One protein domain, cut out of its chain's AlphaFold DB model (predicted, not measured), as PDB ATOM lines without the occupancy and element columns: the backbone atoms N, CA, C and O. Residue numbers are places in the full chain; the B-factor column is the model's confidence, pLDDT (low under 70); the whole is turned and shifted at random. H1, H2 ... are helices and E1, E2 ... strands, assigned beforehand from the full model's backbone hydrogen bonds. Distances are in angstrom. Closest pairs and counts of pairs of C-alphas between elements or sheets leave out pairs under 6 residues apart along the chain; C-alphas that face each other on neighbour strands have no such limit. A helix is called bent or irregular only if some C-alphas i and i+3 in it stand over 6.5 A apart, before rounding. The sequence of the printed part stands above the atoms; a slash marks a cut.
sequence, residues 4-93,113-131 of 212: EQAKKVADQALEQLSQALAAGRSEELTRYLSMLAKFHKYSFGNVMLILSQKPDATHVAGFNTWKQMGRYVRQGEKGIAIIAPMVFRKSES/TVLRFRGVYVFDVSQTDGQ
ATOM      1  N   GLU A   4     -64.588  64.505  32.973       80.88
ATOM      2  CA  GLU A   4     -63.719  63.914  33.988       80.88
ATOM      3  C   GLU A   4     -63.104  62.578  33.548       80.88
ATOM      4  O   GLU A   4     -61.934  62.307  33.800       80.88
ATOM      5  N   GLN A   5     -63.861  61.768  32.808       81.00
ATOM      6  CA  GLN A   5     -63.363  60.503  32.279       81.00
ATOM      7  C   GLN A   5     -62.389  60.719  31.115       81.00
ATOM      8  O   GLN A   5     -61.394  60.009  31.032       81.00
ATOM      9  N   ALA A   6     -62.621  61.730  30.272       78.88
ATOM     10  CA  ALA A   6     -61.654  62.135  29.250       78.88
ATOM     11  C   ALA A   6     -60.367  62.669  29.898       78.88
ATOM     12  O   ALA A   6     -59.272  62.270  29.519       78.88
ATOM     13  N   LYS A   7     -60.484  63.496  30.943       83.44
ATOM     14  CA  LYS A   7     -59.322  63.967  31.704       83.44
ATOM     15  C   LYS A   7     -58.505  62.793  32.253       83.44
ATOM     16  O   LYS A   7     -57.305  62.746  32.032       83.44
ATOM     17  N   LYS A   8     -59.163  61.799  32.858       86.44
ATOM     18  CA  LYS A   8     -58.486  60.602  33.376       86.44
ATOM     19  C   LYS A   8     -57.708  59.843  32.295       86.44
ATOM     20  O   LYS A   8     -56.604  59.389  32.562       86.44
ATOM     21  N   VAL A   9     -58.258  59.718  31.084       84.81
ATOM     22  CA  VAL A   9     -57.552  59.080  29.957       84.81
ATOM     23  C   VAL A   9     -56.330  59.902  29.534       84.81
ATOM     24  O   VAL A   9     -55.281  59.325  29.265       84.81
ATOM     25  N   ALA A  10     -56.441  61.232  29.503       82.19
ATOM     26  CA  ALA A  10     -55.309  62.107  29.197       82.19
ATOM     27  C   ALA A  10     -54.199  61.998  30.258       82.19
ATOM     28  O   ALA A  10     -53.033  61.849  29.903       82.19
ATOM     29  N   ASP A  11     -54.568  62.006  31.542       87.31
ATOM     30  CA  ASP A  11     -53.629  61.870  32.662       87.31
ATOM     31  C   ASP A  11     -52.911  60.505  32.615       87.31
ATOM     32  O   ASP A  11     -51.700  60.423  32.807       87.31
ATOM     33  N   GLN A  12     -53.633  59.429  32.278       88.69
ATOM     34  CA  GLN A  12     -53.049  58.095  32.093       88.69
ATOM     35  C   GLN A  12     -52.084  58.029  30.904       88.69
ATOM     36  O   GLN A  12     -51.028  57.413  31.019       88.69
ATOM     37  N   ALA A  13     -52.423  58.657  29.776       85.00
ATOM     38  CA  ALA A  13     -51.542  58.714  28.611       85.00
ATOM     39  C   ALA A  13     -50.248  59.488  28.919       85.00
ATOM     40  O   ALA A  13     -49.164  59.082  28.500       85.00
ATOM     41  N   LEU A  14     -50.348  60.566  29.704       86.38
ATOM     42  CA  LEU A  14     -49.191  61.335  30.152       86.38
ATOM     43  C   LEU A  14     -48.274  60.511  31.063       86.38
ATOM     44  O   LEU A  14     -47.058  60.511  30.875       86.38
ATOM     45  N   GLU A  15     -48.850  59.779  32.015       88.62
ATOM     46  CA  GLU A  15     -48.096  58.893  32.903       88.62
ATOM     47  C   GLU A  15     -47.378  57.788  32.112       88.62
ATOM     48  O   GLU A  15     -46.193  57.532  32.322       88.62
ATOM     49  N   GLN A  16     -48.054  57.184  31.131       86.00
ATOM     50  CA  GLN A  16     -47.449  56.189  30.241       86.00
ATOM     51  C   GLN A  16     -46.271  56.762  29.444       86.00
ATOM     52  O   GLN A  16     -45.236  56.104  29.328       86.00
ATOM     53  N   LEU A  17     -46.399  57.989  28.931       85.50
ATOM     54  CA  LEU A  17     -45.309  58.673  28.238       85.50
ATOM     55  C   LEU A  17     -44.125  58.937  29.181       85.50
ATOM     56  O   LEU A  17     -42.984  58.660  28.816       85.50
ATOM     57  N   SER A  18     -44.390  59.411  30.401       88.00
ATOM     58  CA  SER A  18     -43.367  59.636  31.432       88.00
ATOM     59  C   SER A  18     -42.589  58.352  31.748       88.00
ATOM     60  O   SER A  18     -41.358  58.333  31.720       88.00
ATOM     61  N   GLN A  19     -43.298  57.239  31.945       88.50
ATOM     62  CA  GLN A  19     -42.692  55.930  32.200       88.50
ATOM     63  C   GLN A  19     -41.911  55.393  30.995       88.50
ATOM     64  O   GLN A  19     -40.856  54.781  31.162       88.50
ATOM     65  N   ALA A  20     -42.401  55.607  29.770       85.69
ATOM     66  CA  ALA A  20     -41.686  55.222  28.556       85.69
ATOM     67  C   ALA A  20     -40.360  55.981  28.425       85.69
ATOM     68  O   ALA A  20     -39.328  55.360  28.159       85.69
ATOM     69  N   LEU A  21     -40.377  57.287  28.698       87.56
ATOM     70  CA  LEU A  21     -39.192  58.140  28.701       87.56
ATOM     71  C   LEU A  21     -38.186  57.734  29.778       87.56
ATOM     72  O   LEU A  21     -37.005  57.583  29.473       87.56
ATOM     73  N   ALA A  22     -38.646  57.493  31.009       87.31
ATOM     74  CA  ALA A  22     -37.792  57.014  32.097       87.31
ATOM     75  C   ALA A  22     -37.140  55.657  31.772       87.31
ATOM     76  O   ALA A  22     -36.008  55.397  32.171       87.31
ATOM     77  N   ALA A  23     -37.828  54.812  30.999       86.56
ATOM     78  CA  ALA A  23     -37.314  53.538  30.501       86.56
ATOM     79  C   ALA A  23     -36.434  53.664  29.235       86.56
ATOM     80  O   ALA A  23     -36.098  52.648  28.630       86.56
ATOM     81  N   GLY A  24     -36.093  54.882  28.794       84.25
ATOM     82  CA  GLY A  24     -35.247  55.123  27.620       84.25
ATOM     83  C   GLY A  24     -35.926  54.863  26.269       84.25
ATOM     84  O   GLY A  24     -35.250  54.812  25.243       84.25
ATOM     85  N   ARG A  25     -37.255  54.702  26.230       82.56
ATOM     86  CA  ARG A  25     -38.016  54.458  24.994       82.56
ATOM     87  C   ARG A  25     -38.417  55.783  24.349       82.56
ATOM     88  O   ARG A  25     -39.487  56.326  24.618       82.56
ATOM     89  N   SER A  26     -37.558  56.294  23.471       82.69
ATOM     90  CA  SER A  26     -37.791  57.547  22.736       82.69
ATOM     91  C   SER A  26     -38.863  57.439  21.645       82.69
ATOM     92  O   SER A  26     -39.396  58.460  21.218       82.69
ATOM     93  N   GLU A  27     -39.234  56.230  21.218       85.69
ATOM     94  CA  GLU A  27     -40.252  56.019  20.180       85.69
ATOM     95  C   GLU A  27     -41.613  56.619  20.546       85.69
ATOM     96  O   GLU A  27     -42.262  57.225  19.695       85.69
ATOM     97  N   GLU A  28     -42.034  56.503  21.809       82.62
ATOM     98  CA  GLU A  28     -43.311  57.069  22.265       82.62
ATOM     99  C   GLU A  28     -43.293  58.599  22.227       82.62
ATOM    100  O   GLU A  28     -44.273  59.229  21.826       82.62
ATOM    101  N   LEU A  29     -42.145  59.205  22.550       84.88
ATOM    102  CA  LEU A  29     -41.954  60.643  22.401       84.88
ATOM    103  C   LEU A  29     -42.006  61.057  20.931       84.88
ATOM    104  O   LEU A  29     -42.680  62.025  20.595       84.88
ATOM    105  N   THR A  30     -41.352  60.314  20.040       88.06
ATOM    106  CA  THR A  30     -41.373  60.601  18.600       88.06
ATOM    107  C   THR A  30     -42.783  60.486  18.023       88.06
ATOM    108  O   THR A  30     -43.208  61.361  17.264       88.06
ATOM    109  N   ARG A  31     -43.552  59.457  18.408       87.06
ATOM    110  CA  ARG A  31     -44.967  59.319  18.014       87.06
ATOM    111  C   ARG A  31     -45.790  60.491  18.520       87.06
ATOM    112  O   ARG A  31     -46.584  61.053  17.766       87.06
ATOM    113  N   TYR A  32     -45.561  60.901  19.761       86.56
ATOM    114  CA  TYR A  32     -46.233  62.054  20.326       86.56
ATOM    115  C   TYR A  32     -45.910  63.361  19.586       86.56
ATOM    116  O   TYR A  32     -46.826  64.077  19.181       86.56
ATOM    117  N   LEU A  33     -44.632  63.658  19.359       89.56
ATOM    118  CA  LEU A  33     -44.200  64.855  18.631       89.56
ATOM    119  C   LEU A  33     -44.741  64.865  17.195       89.56
ATOM    120  O   LEU A  33     -45.201  65.898  16.709       89.56
ATOM    121  N   SER A  34     -44.783  63.700  16.546       89.75
ATOM    122  CA  SER A  34     -45.404  63.538  15.226       89.75
ATOM    123  C   SER A  34     -46.902  63.856  15.258       89.75
ATOM    124  O   SER A  34     -47.440  64.457  14.330       89.75
ATOM    125  N   MET A  35     -47.590  63.477  16.337       90.81
ATOM    126  CA  MET A  35     -49.006  63.771  16.526       90.81
ATOM    127  C   MET A  35     -49.259  65.257  16.799       90.81
ATOM    128  O   MET A  35     -50.174  65.843  16.223       90.81
ATOM    129  N   LEU A  36     -48.419  65.894  17.618       90.25
ATOM    130  CA  LEU A  36     -48.458  67.343  17.835       90.25
ATOM    131  C   LEU A  36     -48.295  68.128  16.532       90.25
ATOM    132  O   LEU A  36     -49.014  69.102  16.324       90.25
ATOM    133  N   ALA A  37     -47.389  67.688  15.654       88.00
ATOM    134  CA  ALA A  37     -47.162  68.330  14.363       88.00
ATOM    135  C   ALA A  37     -48.425  68.312  13.482       88.00
ATOM    136  O   ALA A  37     -48.745  69.307  12.836       88.00
ATOM    137  N   LYS A  38     -49.184  67.208  13.500       89.06
ATOM    138  CA  LYS A  38     -50.451  67.070  12.761       89.06
ATOM    139  C   LYS A  38     -51.591  67.878  13.390       89.06
ATOM    140  O   LYS A  38     -52.344  68.548  12.691       89.06
ATOM    141  N   PHE A  39     -51.724  67.833  14.716       91.44
ATOM    142  CA  PHE A  39     -52.860  68.400  15.454       91.44
ATOM    143  C   PHE A  39     -52.508  69.698  16.189       91.44
ATOM    144  O   PHE A  39     -53.000  69.953  17.286       91.44
ATOM    145  N   HIS A  40     -51.712  70.561  15.560       87.31
ATOM    146  CA  HIS A  40     -51.158  71.782  16.157       87.31
ATOM    147  C   HIS A  40     -52.203  72.825  16.624       87.31
ATOM    148  O   HIS A  40     -51.864  73.758  17.347       87.31
ATOM    149  N   LYS A  41     -53.478  72.693  16.222       89.44
ATOM    150  CA  LYS A  41     -54.598  73.539  16.691       89.44
ATOM    151  C   LYS A  41     -55.306  72.992  17.937       89.44
ATOM    152  O   LYS A  41     -56.143  73.683  18.514       89.44
ATOM    153  N   TYR A  42     -55.031  71.750  18.325       91.25
ATOM    154  CA  TYR A  42     -55.624  71.122  19.500       91.25
ATOM    155  C   TYR A  42     -54.760  71.376  20.735       91.25
ATOM    156  O   TYR A  42     -53.541  71.494  20.656       91.25
ATOM    157  N   SER A  43     -55.400  71.437  21.904       90.81
ATOM    158  CA  SER A  43     -54.673  71.495  23.172       90.81
ATOM    159  C   SER A  43     -53.872  70.213  23.396       90.81
ATOM    160  O   SER A  43     -54.285  69.136  22.964       90.81
ATOM    161  N   PHE A  44     -52.781  70.316  24.158       88.94
ATOM    162  CA  PHE A  44     -51.955  69.183  24.589       88.94
ATOM    163  C   PHE A  44     -52.789  67.971  25.042       88.94
ATOM    164  O   PHE A  44     -52.613  66.860  24.549       88.94
ATOM    165  N   GLY A  45     -53.760  68.198  25.935       89.94
ATOM    166  CA  GLY A  45     -54.616  67.131  26.459       89.94
ATOM    167  C   GLY A  45     -55.494  66.476  25.390       89.94
ATOM    168  O   GLY A  45     -55.695  65.266  25.417       89.94
ATOM    169  N   ASN A  46     -55.976  67.244  24.410       93.38
ATOM    170  CA  ASN A  46     -56.722  66.680  23.288       93.38
ATOM    171  C   ASN A  46     -55.813  65.900  22.332       93.38
ATOM    172  O   ASN A  46     -56.238  64.865  21.832       93.38
ATOM    173  N   VAL A  47     -54.567  66.329  22.120       93.69
ATOM    174  CA  VAL A  47     -53.592  65.561  21.328       93.69
ATOM    175  C   VAL A  47     -53.281  64.224  22.004       93.69
ATOM    176  O   VAL A  47     -53.340  63.191  21.340       93.69
ATOM    177  N   MET A  48     -53.057  64.216  23.323       90.62
ATOM    178  CA  MET A  48     -52.912  62.987  24.121       90.62
ATOM    179  C   MET A  48     -54.126  62.064  23.992       90.62
ATOM    180  O   MET A  48     -53.978  60.860  23.793       90.62
ATOM    181  N   LEU A  49     -55.334  62.626  24.077       93.25
ATOM    182  CA  LEU A  49     -56.577  61.874  23.928       93.25
ATOM    183  C   LEU A  49     -56.726  61.246  22.545       93.25
ATOM    184  O   LEU A  49     -57.161  60.101  22.446       93.25
ATOM    185  N   ILE A  50     -56.400  61.979  21.483       94.94
ATOM    186  CA  ILE A  50     -56.482  61.442  20.126       94.94
ATOM    187  C   ILE A  50     -55.433  60.339  19.960       94.94
ATOM    188  O   ILE A  50     -55.790  59.246  19.531       94.94
ATOM    189  N   LEU A  51     -54.185  60.584  20.374       93.06
ATOM    190  CA  LEU A  51     -53.089  59.617  20.280       93.06
ATOM    191  C   LEU A  51     -53.408  58.304  21.007       93.06
ATOM    192  O   LEU A  51     -53.207  57.235  20.442       93.06
ATOM    193  N   SER A  52     -53.944  58.369  22.230       91.50
ATOM    194  CA  SER A  52     -54.237  57.177  23.038       91.50
ATOM    195  C   SER A  52     -55.413  56.348  22.519       91.50
ATOM    196  O   SER A  52     -55.489  55.148  22.781       91.50
ATOM    197  N   GLN A  53     -56.339  56.968  21.784       93.56
ATOM    198  CA  GLN A  53     -57.519  56.296  21.236       93.56
ATOM    199  C   GLN A  53     -57.325  55.859  19.778       93.56
ATOM    200  O   GLN A  53     -57.913  54.854  19.372       93.56
ATOM    201  N   LYS A  54     -56.539  56.606  18.994       94.25
ATOM    202  CA  LYS A  54     -56.264  56.360  17.574       94.25
ATOM    203  C   LYS A  54     -54.860  56.872  17.184       94.25
ATOM    204  O   LYS A  54     -54.731  57.995  16.690       94.25
ATOM    205  N   PRO A  55     -53.803  56.059  17.379       92.56
ATOM    206  CA  PRO A  55     -52.418  56.474  17.132       92.56
ATOM    207  C   PRO A  55     -52.092  56.816  15.672       92.56
ATOM    208  O   PRO A  55     -51.147  57.550  15.393       92.56
ATOM    209  N   ASP A  56     -52.875  56.281  14.738       92.75
ATOM    210  CA  ASP A  56     -52.750  56.465  13.293       92.75
ATOM    211  C   ASP A  56     -53.589  57.638  12.753       92.75
ATOM    212  O   ASP A  56     -53.654  57.837  11.543       92.75
ATOM    213  N   ALA A  57     -54.233  58.430  13.620       94.81
ATOM    214  CA  ALA A  57     -55.059  59.549  13.182       94.81
ATOM    215  C   ALA A  57     -54.253  60.611  12.402       94.81
ATOM    216  O   ALA A  57     -53.087  60.919  12.681       94.81
ATOM    217  N   THR A  58     -54.905  61.173  11.386       93.12
ATOM    218  CA  THR A  58     -54.334  62.157  10.457       93.12
ATOM    219  C   THR A  58     -55.163  63.430  10.398       93.12
ATOM    220  O   THR A  58     -54.605  64.516  10.495       93.12
ATOM    221  N   HIS A  59     -56.488  63.306  10.311       93.62
ATOM    222  CA  HIS A  59     -57.416  64.428  10.223       93.62
ATOM    223  C   HIS A  59     -58.661  64.080  11.012       93.62
ATOM    224  O   HIS A  59     -59.373  63.151  10.644       93.62
ATOM    225  N   VAL A  60     -58.950  64.836  12.071       95.38
ATOM    226  CA  VAL A  60     -60.122  64.592  12.916       95.38
ATOM    227  C   VAL A  60     -61.095  65.751  12.831       95.38
ATOM    228  O   VAL A  60     -60.704  66.917  12.886       95.38
ATOM    229  N   ALA A  61     -62.379  65.430  12.734       94.75
ATOM    230  CA  ALA A  61     -63.440  66.423  12.777       94.75
ATOM    231  C   ALA A  61     -64.703  65.862  13.440       94.75
ATOM    232  O   ALA A  61     -64.869  64.651  13.613       94.75
ATOM    233  N   GLY A  62     -65.600  66.758  13.851       95.06
ATOM    234  CA  GLY A  62     -66.915  66.369  14.353       95.06
ATOM    235  C   GLY A  62     -67.802  65.815  13.235       95.06
ATOM    236  O   GLY A  62     -67.634  66.158  12.067       95.06
ATOM    237  N   PHE A  63     -68.802  65.010  13.599       94.38
ATOM    238  CA  PHE A  63     -69.729  64.377  12.649       94.38
ATOM    239  C   PHE A  63     -70.362  65.371  11.654       94.38
ATOM    240  O   PHE A  63     -70.385  65.132  10.449       94.38
ATOM    241  N   ASN A  64     -70.842  66.518  12.148       93.81
ATOM    242  CA  ASN A  64     -71.458  67.543  11.301       93.81
ATOM    243  C   ASN A  64     -70.449  68.230  10.373       93.81
ATOM    244  O   ASN A  64     -70.808  68.575   9.253       93.81
ATOM    245  N   THR A  65     -69.202  68.406  10.815       94.44
ATOM    246  CA  THR A  65     -68.130  68.963   9.979       94.44
ATOM    247  C   THR A  65     -67.823  68.023   8.819       94.44
ATOM    248  O   THR A  65     -67.769  68.475   7.682       94.44
ATOM    249  N   TRP A  66     -67.737  66.713   9.076       96.44
ATOM    250  CA  TRP A  66     -67.594  65.730   8.000       96.44
ATOM    251  C   TRP A  66     -68.745  65.804   7.002       96.44
ATOM    252  O   TRP A  66     -68.505  65.900   5.799       96.44
ATOM    253  N   LYS A  67     -69.985  65.876   7.501       94.31
ATOM    254  CA  LYS A  67     -71.177  65.997   6.653       94.31
ATOM    255  C   LYS A  67     -71.145  67.246   5.766       94.31
ATOM    256  O   LYS A  67     -71.505  67.166   4.597       94.31
ATOM    257  N   GLN A  68     -70.701  68.386   6.299       94.56
ATOM    258  CA  GLN A  68     -70.533  69.630   5.531       94.56
ATOM    259  C   GLN A  68     -69.463  69.506   4.439       94.56
ATOM    260  O   GLN A  68     -69.594  70.126   3.391       94.56
ATOM    261  N   MET A  69     -68.444  68.674   4.660       92.00
ATOM    262  CA  MET A  69     -67.397  68.352   3.685       92.00
ATOM    263  C   MET A  69     -67.796  67.223   2.717       92.00
ATOM    264  O   MET A  69     -66.940  66.679   2.026       92.00
ATOM    265  N   GLY A  70     -69.072  66.818   2.680       94.12
ATOM    266  CA  GLY A  70     -69.535  65.739   1.801       94.12
ATOM    267  C   GLY A  70     -69.008  64.352   2.187       94.12
ATOM    268  O   GLY A  70     -68.943  63.462   1.335       94.12
ATOM    269  N   ARG A  71     -68.623  64.163   3.457       96.94
ATOM    270  CA  ARG A  71     -68.157  62.891   4.021       96.94
ATOM    271  C   ARG A  71     -69.066  62.413   5.151       96.94
ATOM    272  O   ARG A  71     -69.639  63.204   5.897       96.94
ATOM    273  N   TYR A  72     -69.178  61.104   5.311       96.25
ATOM    274  CA  TYR A  72     -70.064  60.463   6.277       96.25
ATOM    275  C   TYR A  72     -69.285  59.439   7.087       96.25
ATOM    276  O   TYR A  72     -68.555  58.626   6.532       96.25
ATOM    277  N   VAL A  73     -69.441  59.480   8.409       96.88
ATOM    278  CA  VAL A  73     -68.858  58.472   9.300       96.88
ATOM    279  C   VAL A  73     -69.545  57.132   9.045       96.88
ATOM    280  O   VAL A  73     -70.779  57.074   9.035       96.88
ATOM    281  N   ARG A  74     -68.764  56.064   8.854       96.75
ATOM    282  CA  ARG A  74     -69.310  54.721   8.622       96.75
ATOM    283  C   ARG A  74     -70.070  54.209   9.842       96.75
ATOM    284  O   ARG A  74     -69.760  54.530  10.992       96.75
ATOM    285  N   GLN A  75     -71.081  53.383   9.596       94.50
ATOM    286  CA  GLN A  75     -71.865  52.782  10.668       94.50
ATOM    287  C   GLN A  75     -70.982  51.869  11.533       94.50
ATOM    288  O   GLN A  75     -70.243  51.040  11.015       94.50
ATOM    289  N   GLY A  76     -71.076  52.015  12.858       93.88
ATOM    290  CA  GLY A  76     -70.314  51.208  13.818       93.88
ATOM    291  C   GLY A  76     -68.927  51.755  14.173       93.88
ATOM    292  O   GLY A  76     -68.287  51.218  15.076       93.88
ATOM    293  N   GLU A  77     -68.474  52.836  13.534       95.56
ATOM    294  CA  GLU A  77     -67.193  53.473  13.854       95.56
ATOM    295  C   GLU A  77     -67.173  54.052  15.272       95.56
ATOM    296  O   GLU A  77     -68.105  54.726  15.729       95.56
ATOM    297  N   LYS A  78     -66.066  53.819  15.983       94.75
ATOM    298  CA  LYS A  78     -65.878  54.311  17.348       94.75
ATOM    299  C   LYS A  78     -65.362  55.748  17.323       94.75
ATOM    300  O   LYS A  78     -64.295  56.017  16.780       94.75
ATOM    301  N   GLY A  79     -66.097  56.665  17.950       94.38
ATOM    302  CA  GLY A  79     -65.673  58.058  18.082       94.38
ATOM    303  C   GLY A  79     -64.487  58.234  19.035       94.38
ATOM    304  O   GLY A  79     -64.391  57.563  20.065       94.38
ATOM    305  N   ILE A  80     -63.633  59.200  18.717       95.94
ATOM    306  CA  ILE A  80     -62.490  59.642  19.519       95.94
ATOM    307  C   ILE A  80     -62.975  60.735  20.469       95.94
ATOM    308  O   ILE A  80     -63.469  61.776  20.031       95.94
ATOM    309  N   ALA A  81     -62.875  60.506  21.775       95.44
ATOM    310  CA  ALA A  81     -63.304  61.486  22.765       95.44
ATOM    311  C   ALA A  81     -62.283  62.626  22.895       95.44
ATOM    312  O   ALA A  81     -61.105  62.366  23.121       95.44
ATOM    313  N   ILE A  82     -62.750  63.873  22.827       94.62
ATOM    314  CA  ILE A  82     -61.973  65.087  23.116       94.62
ATOM    315  C   ILE A  82     -62.730  65.975  24.109       94.62
ATOM    316  O   ILE A  82     -63.942  65.837  24.288       94.62
ATOM    317  N   ILE A  83     -62.036  66.916  24.740       93.62
ATOM    318  CA  ILE A  83     -62.633  67.910  25.635       93.62
ATOM    319  C   ILE A  83     -62.840  69.211  24.856       93.62
ATOM    320  O   ILE A  83     -61.888  69.769  24.310       93.62
ATOM    321  N   ALA A  84     -64.078  69.707  24.822       89.62
ATOM    322  CA  ALA A  84     -64.431  70.943  24.126       89.62
ATOM    323  C   ALA A  84     -65.142  71.946  25.054       89.62
ATOM    324  O   ALA A  84     -65.937  71.525  25.909       89.62
ATOM    325  N   PRO A  85     -64.883  73.260  24.888       88.25
ATOM    326  CA  PRO A  85     -65.627  74.308  25.572       88.25
ATOM    327  C   PRO A  85     -67.073  74.391  25.062       88.25
ATOM    328  O   PRO A  85     -67.358  74.195  23.883       88.25
ATOM    329  N   MET A  86     -67.982  74.719  25.968       83.62
ATOM    330  CA  MET A  86     -69.402  74.956  25.752       83.62
ATOM    331  C   MET A  86     -69.738  76.307  26.366       83.62
ATOM    332  O   MET A  86     -69.590  76.489  27.577       83.62
ATOM    333  N   VAL A  87     -70.179  77.242  25.532       81.38
ATOM    334  CA  VAL A  87     -70.599  78.578  25.958       81.38
ATOM    335  C   VAL A  87     -72.119  78.575  26.071       81.38
ATOM    336  O   VAL A  87     -72.805  78.321  25.083       81.38
ATOM    337  N   PHE A  88     -72.647  78.832  27.266       74.12
ATOM    338  CA  PHE A  88     -74.087  78.952  27.504       74.12
ATOM    339  C   PHE A  88     -74.451  80.406  27.801       74.12
ATOM    340  O   PHE A  88     -73.786  81.049  28.615       74.12
ATOM    341  N   ARG A  89     -75.530  80.905  27.182       73.44
ATOM    342  CA  ARG A  89     -76.167  82.168  27.580       73.44
ATOM    343  C   ARG A  89     -77.181  81.891  28.688       73.44
ATOM    344  O   ARG A  89     -78.004  80.984  28.578       73.44
ATOM    345  N   LYS A  90     -77.113  82.662  29.774       62.03
ATOM    346  CA  LYS A  90     -77.855  82.426  31.026       62.03
ATOM    347  C   LYS A  90     -79.385  82.561  30.889       62.03
ATOM    348  O   LYS A  90     -80.108  82.093  31.763       62.03
ATOM    349  N   SER A  91     -79.903  83.129  29.796       57.12
ATOM    350  CA  SER A  91     -81.349  83.319  29.586       57.12
ATOM    351  C   SER A  91     -82.138  82.023  29.330       57.12
ATOM    352  O   SER A  91     -83.340  81.984  29.590       57.12
ATOM    353  N   GLU A  92     -81.494  80.931  28.900       50.75
ATOM    354  CA  GLU A  92     -82.175  79.650  28.638       50.75
ATOM    355  C   GLU A  92     -82.406  78.796  29.898       50.75
ATOM    356  O   GLU A  92     -83.256  77.905  29.886       50.75
ATOM    357  N   SER A  93     -81.728  79.074  31.020       47.38
ATOM    358  CA  SER A  93     -81.866  78.259  32.238       47.38
ATOM    359  C   SER A  93     -83.123  78.561  33.062       47.38
ATOM    360  O   SER A  93     -83.393  77.848  34.025       47.38
ATOM    361  N   THR A 113     -71.992  84.855  30.098       70.44
ATOM    362  CA  THR A 113     -71.701  83.608  29.406       70.44
ATOM    363  C   THR A 113     -71.000  82.649  30.358       70.44
ATOM    364  O   THR A 113     -69.886  82.914  30.812       70.44
ATOM    365  N   VAL A 114     -71.625  81.507  30.639       76.00
ATOM    366  CA  VAL A 114     -71.001  80.448  31.439       76.00
ATOM    367  C   VAL A 114     -70.227  79.526  30.502       76.00
ATOM    368  O   VAL A 114     -70.815  78.884  29.629       76.00
ATOM    369  N   LEU A 115     -68.912  79.437  30.704       82.25
ATOM    370  CA  LEU A 115     -68.042  78.489  30.014       82.25
ATOM    371  C   LEU A 115     -67.985  77.170  30.796       82.25
ATOM    372  O   LEU A 115     -67.590  77.142  31.960       82.25
ATOM    373  N   ARG A 116     -68.363  76.059  30.162       85.12
ATOM    374  CA  ARG A 116     -68.196  74.697  30.703       85.12
ATOM    375  C   ARG A 116     -67.436  73.833  29.714       85.12
ATOM    376  O   ARG A 116     -67.455  74.104  28.525       85.12
ATOM    377  N   PHE A 117     -66.824  72.752  30.180       86.88
ATOM    378  CA  PHE A 117     -66.168  71.781  29.307       86.88
ATOM    379  C   PHE A 117     -66.927  70.458  29.319       86.88
ATOM    380  O   PHE A 117     -67.384  70.003  30.370       86.88
ATOM    381  N   ARG A 118     -67.057  69.822  28.154       89.06
ATOM    382  CA  ARG A 118     -67.645  68.480  28.040       89.06
ATOM    383  C   ARG A 118     -66.808  67.586  27.135       89.06
ATOM    384  O   ARG A 118     -66.132  68.072  26.232       89.06
ATOM    385  N   GLY A 119     -66.908  66.277  27.362       90.69
ATOM    386  CA  GLY A 119     -66.417  65.282  26.415       90.69
ATOM    387  C   GLY A 119     -67.311  65.260  25.174       90.69
ATOM    388  O   GLY A 119     -68.513  65.020  25.295       90.69
ATOM    389  N   VAL A 120     -66.741  65.518  24.003       92.81
ATOM    390  CA  VAL A 120     -67.391  65.375  22.692       92.81
ATOM    391  C   VAL A 120     -66.641  64.342  21.858       92.81
ATOM    392  O   VAL A 120     -65.533  63.952  22.216       92.81
ATOM    393  N   TYR A 121     -67.245  63.888  20.763       95.25
ATOM    394  CA  TYR A 121     -66.637  62.899  19.877       95.25
ATOM    395  C   TYR A 121     -66.282  63.510  18.525       95.25
ATOM    396  O   TYR A 121     -67.088  64.225  17.922       95.25
ATOM    397  N   VAL A 122     -65.080  63.191  18.063       96.44
ATOM    398  CA  VAL A 122     -64.596  63.431  16.703       96.44
ATOM    399  C   VAL A 122     -64.267  62.098  16.044       96.44
ATOM    400  O   VAL A 122     -64.182  61.068  16.710       96.44
ATOM    401  N   PHE A 123     -64.111  62.116  14.730       97.69
ATOM    402  CA  PHE A 123     -63.809  60.941  13.924       97.69
ATOM    403  C   PHE A 123     -62.655  61.280  12.998       97.69
ATOM    404  O   PHE A 123     -62.596  62.406  12.495       97.69
ATOM    405  N   ASP A 124     -61.754  60.328  12.793       97.38
ATOM    406  CA  ASP A 124     -60.687  60.471  11.811       97.38
ATOM    407  C   ASP A 124     -61.215  60.266  10.382       97.38
ATOM    408  O   ASP A 124     -62.182  59.535  10.171       97.38
ATOM    409  N   VAL A 125     -60.565  60.876   9.390       96.12
ATOM    410  CA  VAL A 125     -60.921  60.725   7.971       96.12
ATOM    411  C   VAL A 125     -60.979  59.260   7.528       96.12
ATOM    412  O   VAL A 125     -61.875  58.904   6.763       96.12
ATOM    413  N   SER A 126     -60.110  58.390   8.061       96.38
ATOM    414  CA  SER A 126     -60.110  56.946   7.769       96.38
ATOM    415  C   SER A 126     -61.387  56.221   8.208       96.38
ATOM    416  O   SER A 126     -61.642  55.112   7.743       96.38
ATOM    417  N   GLN A 127     -62.202  56.842   9.069       97.00
ATOM    418  CA  GLN A 127     -63.493  56.341   9.560       97.00
ATOM    419  C   GLN A 127     -64.684  56.860   8.736       97.00
ATOM    420  O   GLN A 127     -65.844  56.664   9.105       97.00
ATOM    421  N   THR A 128     -64.413  57.583   7.651       96.56
ATOM    422  CA  THR A 128     -65.432  58.249   6.841       96.56
ATOM    423  C   THR A 128     -65.348  57.823   5.386       96.56
ATOM    424  O   THR A 128     -64.249  57.651   4.861       96.56
ATOM    425  N   ASP A 129     -66.495  57.770   4.717       95.88
ATOM    426  CA  ASP A 129     -66.604  57.628   3.265       95.88
ATOM    427  C   ASP A 129     -67.147  58.926   2.652       95.88
ATOM    428  O   ASP A 129     -67.819  59.711   3.324       95.88
ATOM    429  N   GLY A 130     -66.868  59.175   1.374       93.38
ATOM    430  CA  GLY A 130     -67.358  60.351   0.652       93.38
ATOM    431  C   GLY A 130     -66.270  61.051  -0.153       93.38
ATOM    432  O   GLY A 130     -65.255  60.445  -0.500       93.38
ATOM    433  N   GLN A 131     -66.489  62.332  -0.452       88.62
ATOM    434  CA  GLN A 131     -65.602  63.108  -1.324       88.62
ATOM    435  C   GLN A 131     -64.191  63.235  -0.746       88.62
ATOM    436  O   GLN A 131     -64.070  63.446   0.466       88.62
TER     437      GLN A 131
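Overview. This is residues 4 to 93 and 113 to 131 of the 212 residues of an uncharacterized protein of Phycisphaerae bacterium RAS2 (UniProt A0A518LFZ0). A long, bent ribbon of two antiparallel strands, E2 and E3, has a cluster of three crossed helices beside part of its length: H1 and H2 make a V, and H3 crosses its open end, next to the ribbon. At one end of the ribbon sits a small head made of H4 and the short strand pair E1 and E4, and at the other end lies the short H5, beside the cut. The printed part has 109 residues, with five named helices and four named strands in the order H1 H2 H3 H4 E1 E2 H5 E3 E4, of mixed class; its two sheets, E1 - E4 and E2 - E3, are antiparallel. It is only just loose, close to compact, with a radius of gyration of the C-alphas of 15.9 A and spans of 52 by 38 by 24 A.

Arrangement. Start with H1, residues 4 to 22, whose residues 17 to 21 touch residues 26 to 29 of H2, residues 26 to 38, opposite ways at a steep tilt of 47 degrees; the closest C-alphas, Leu 17 and Glu 28, are 6.5 A apart. H3, residues 44 to 53, touches H1 about perpendicular at 86 degrees, with the C-alphas of Ala 10 and Leu 49 closest at 5.4 A. H3 also touches H2, closest at C-alphas Leu 36 and Val 47, 6.5 A, at a steep tilt of 68 degrees, only just short of about perpendicular. Next come H4, residues 63 to 68, and E1, residues 71 to 73, with C-alphas Trp 66 and Tyr 72 closest at 6.1 A. In E2, residues 80 to 89, C-alpha Ile 82 is 5.5 A from that of Asn 46, the closest pair of E2 and H3. Beside E2 look for E3, residues 113 to 124, antiparallel at 152 degrees, with N 82 and O 120 at 2.9 A and N 86 and O 116 at 2.7 A. E4, residues 128 to 130, pairs antiparallel with E1, N 72 and O 129 being 2.8 A apart. In H1, H2, H3 and H4 every O i to N i+4 pair is within hydrogen-bond range; H5, residues 90 to 93, is too short for one.

Along the chain. Find C-alpha 4 at (-63.719, 63.914, 33.988); from there H1 runs 26.9 A to C-alpha 22. H2 covers 18.7 A and H3 14.4 A. E2 starts at C-alpha 80, (-62.490, 59.642, 19.519), covers 27.6 A and bends by 50 degrees at residue 83. E3 covers 31.1 A and bends by 59 degrees at residue 116. E4 ends at C-alpha 130, (-67.358, 60.351, 0.652).

Size, cuts and confidence. The two C-alphas farthest apart, Gly 24 and Ser 91, are 54.1 A apart. Residues 94 to 112 are not printed, and C-alphas 93 and 113 stand 11.8 A apart across the cut. Of the links printed whole, none is long. Mean pLDDT of the printed part is 88.6, and residues 90 to 93 are under 70.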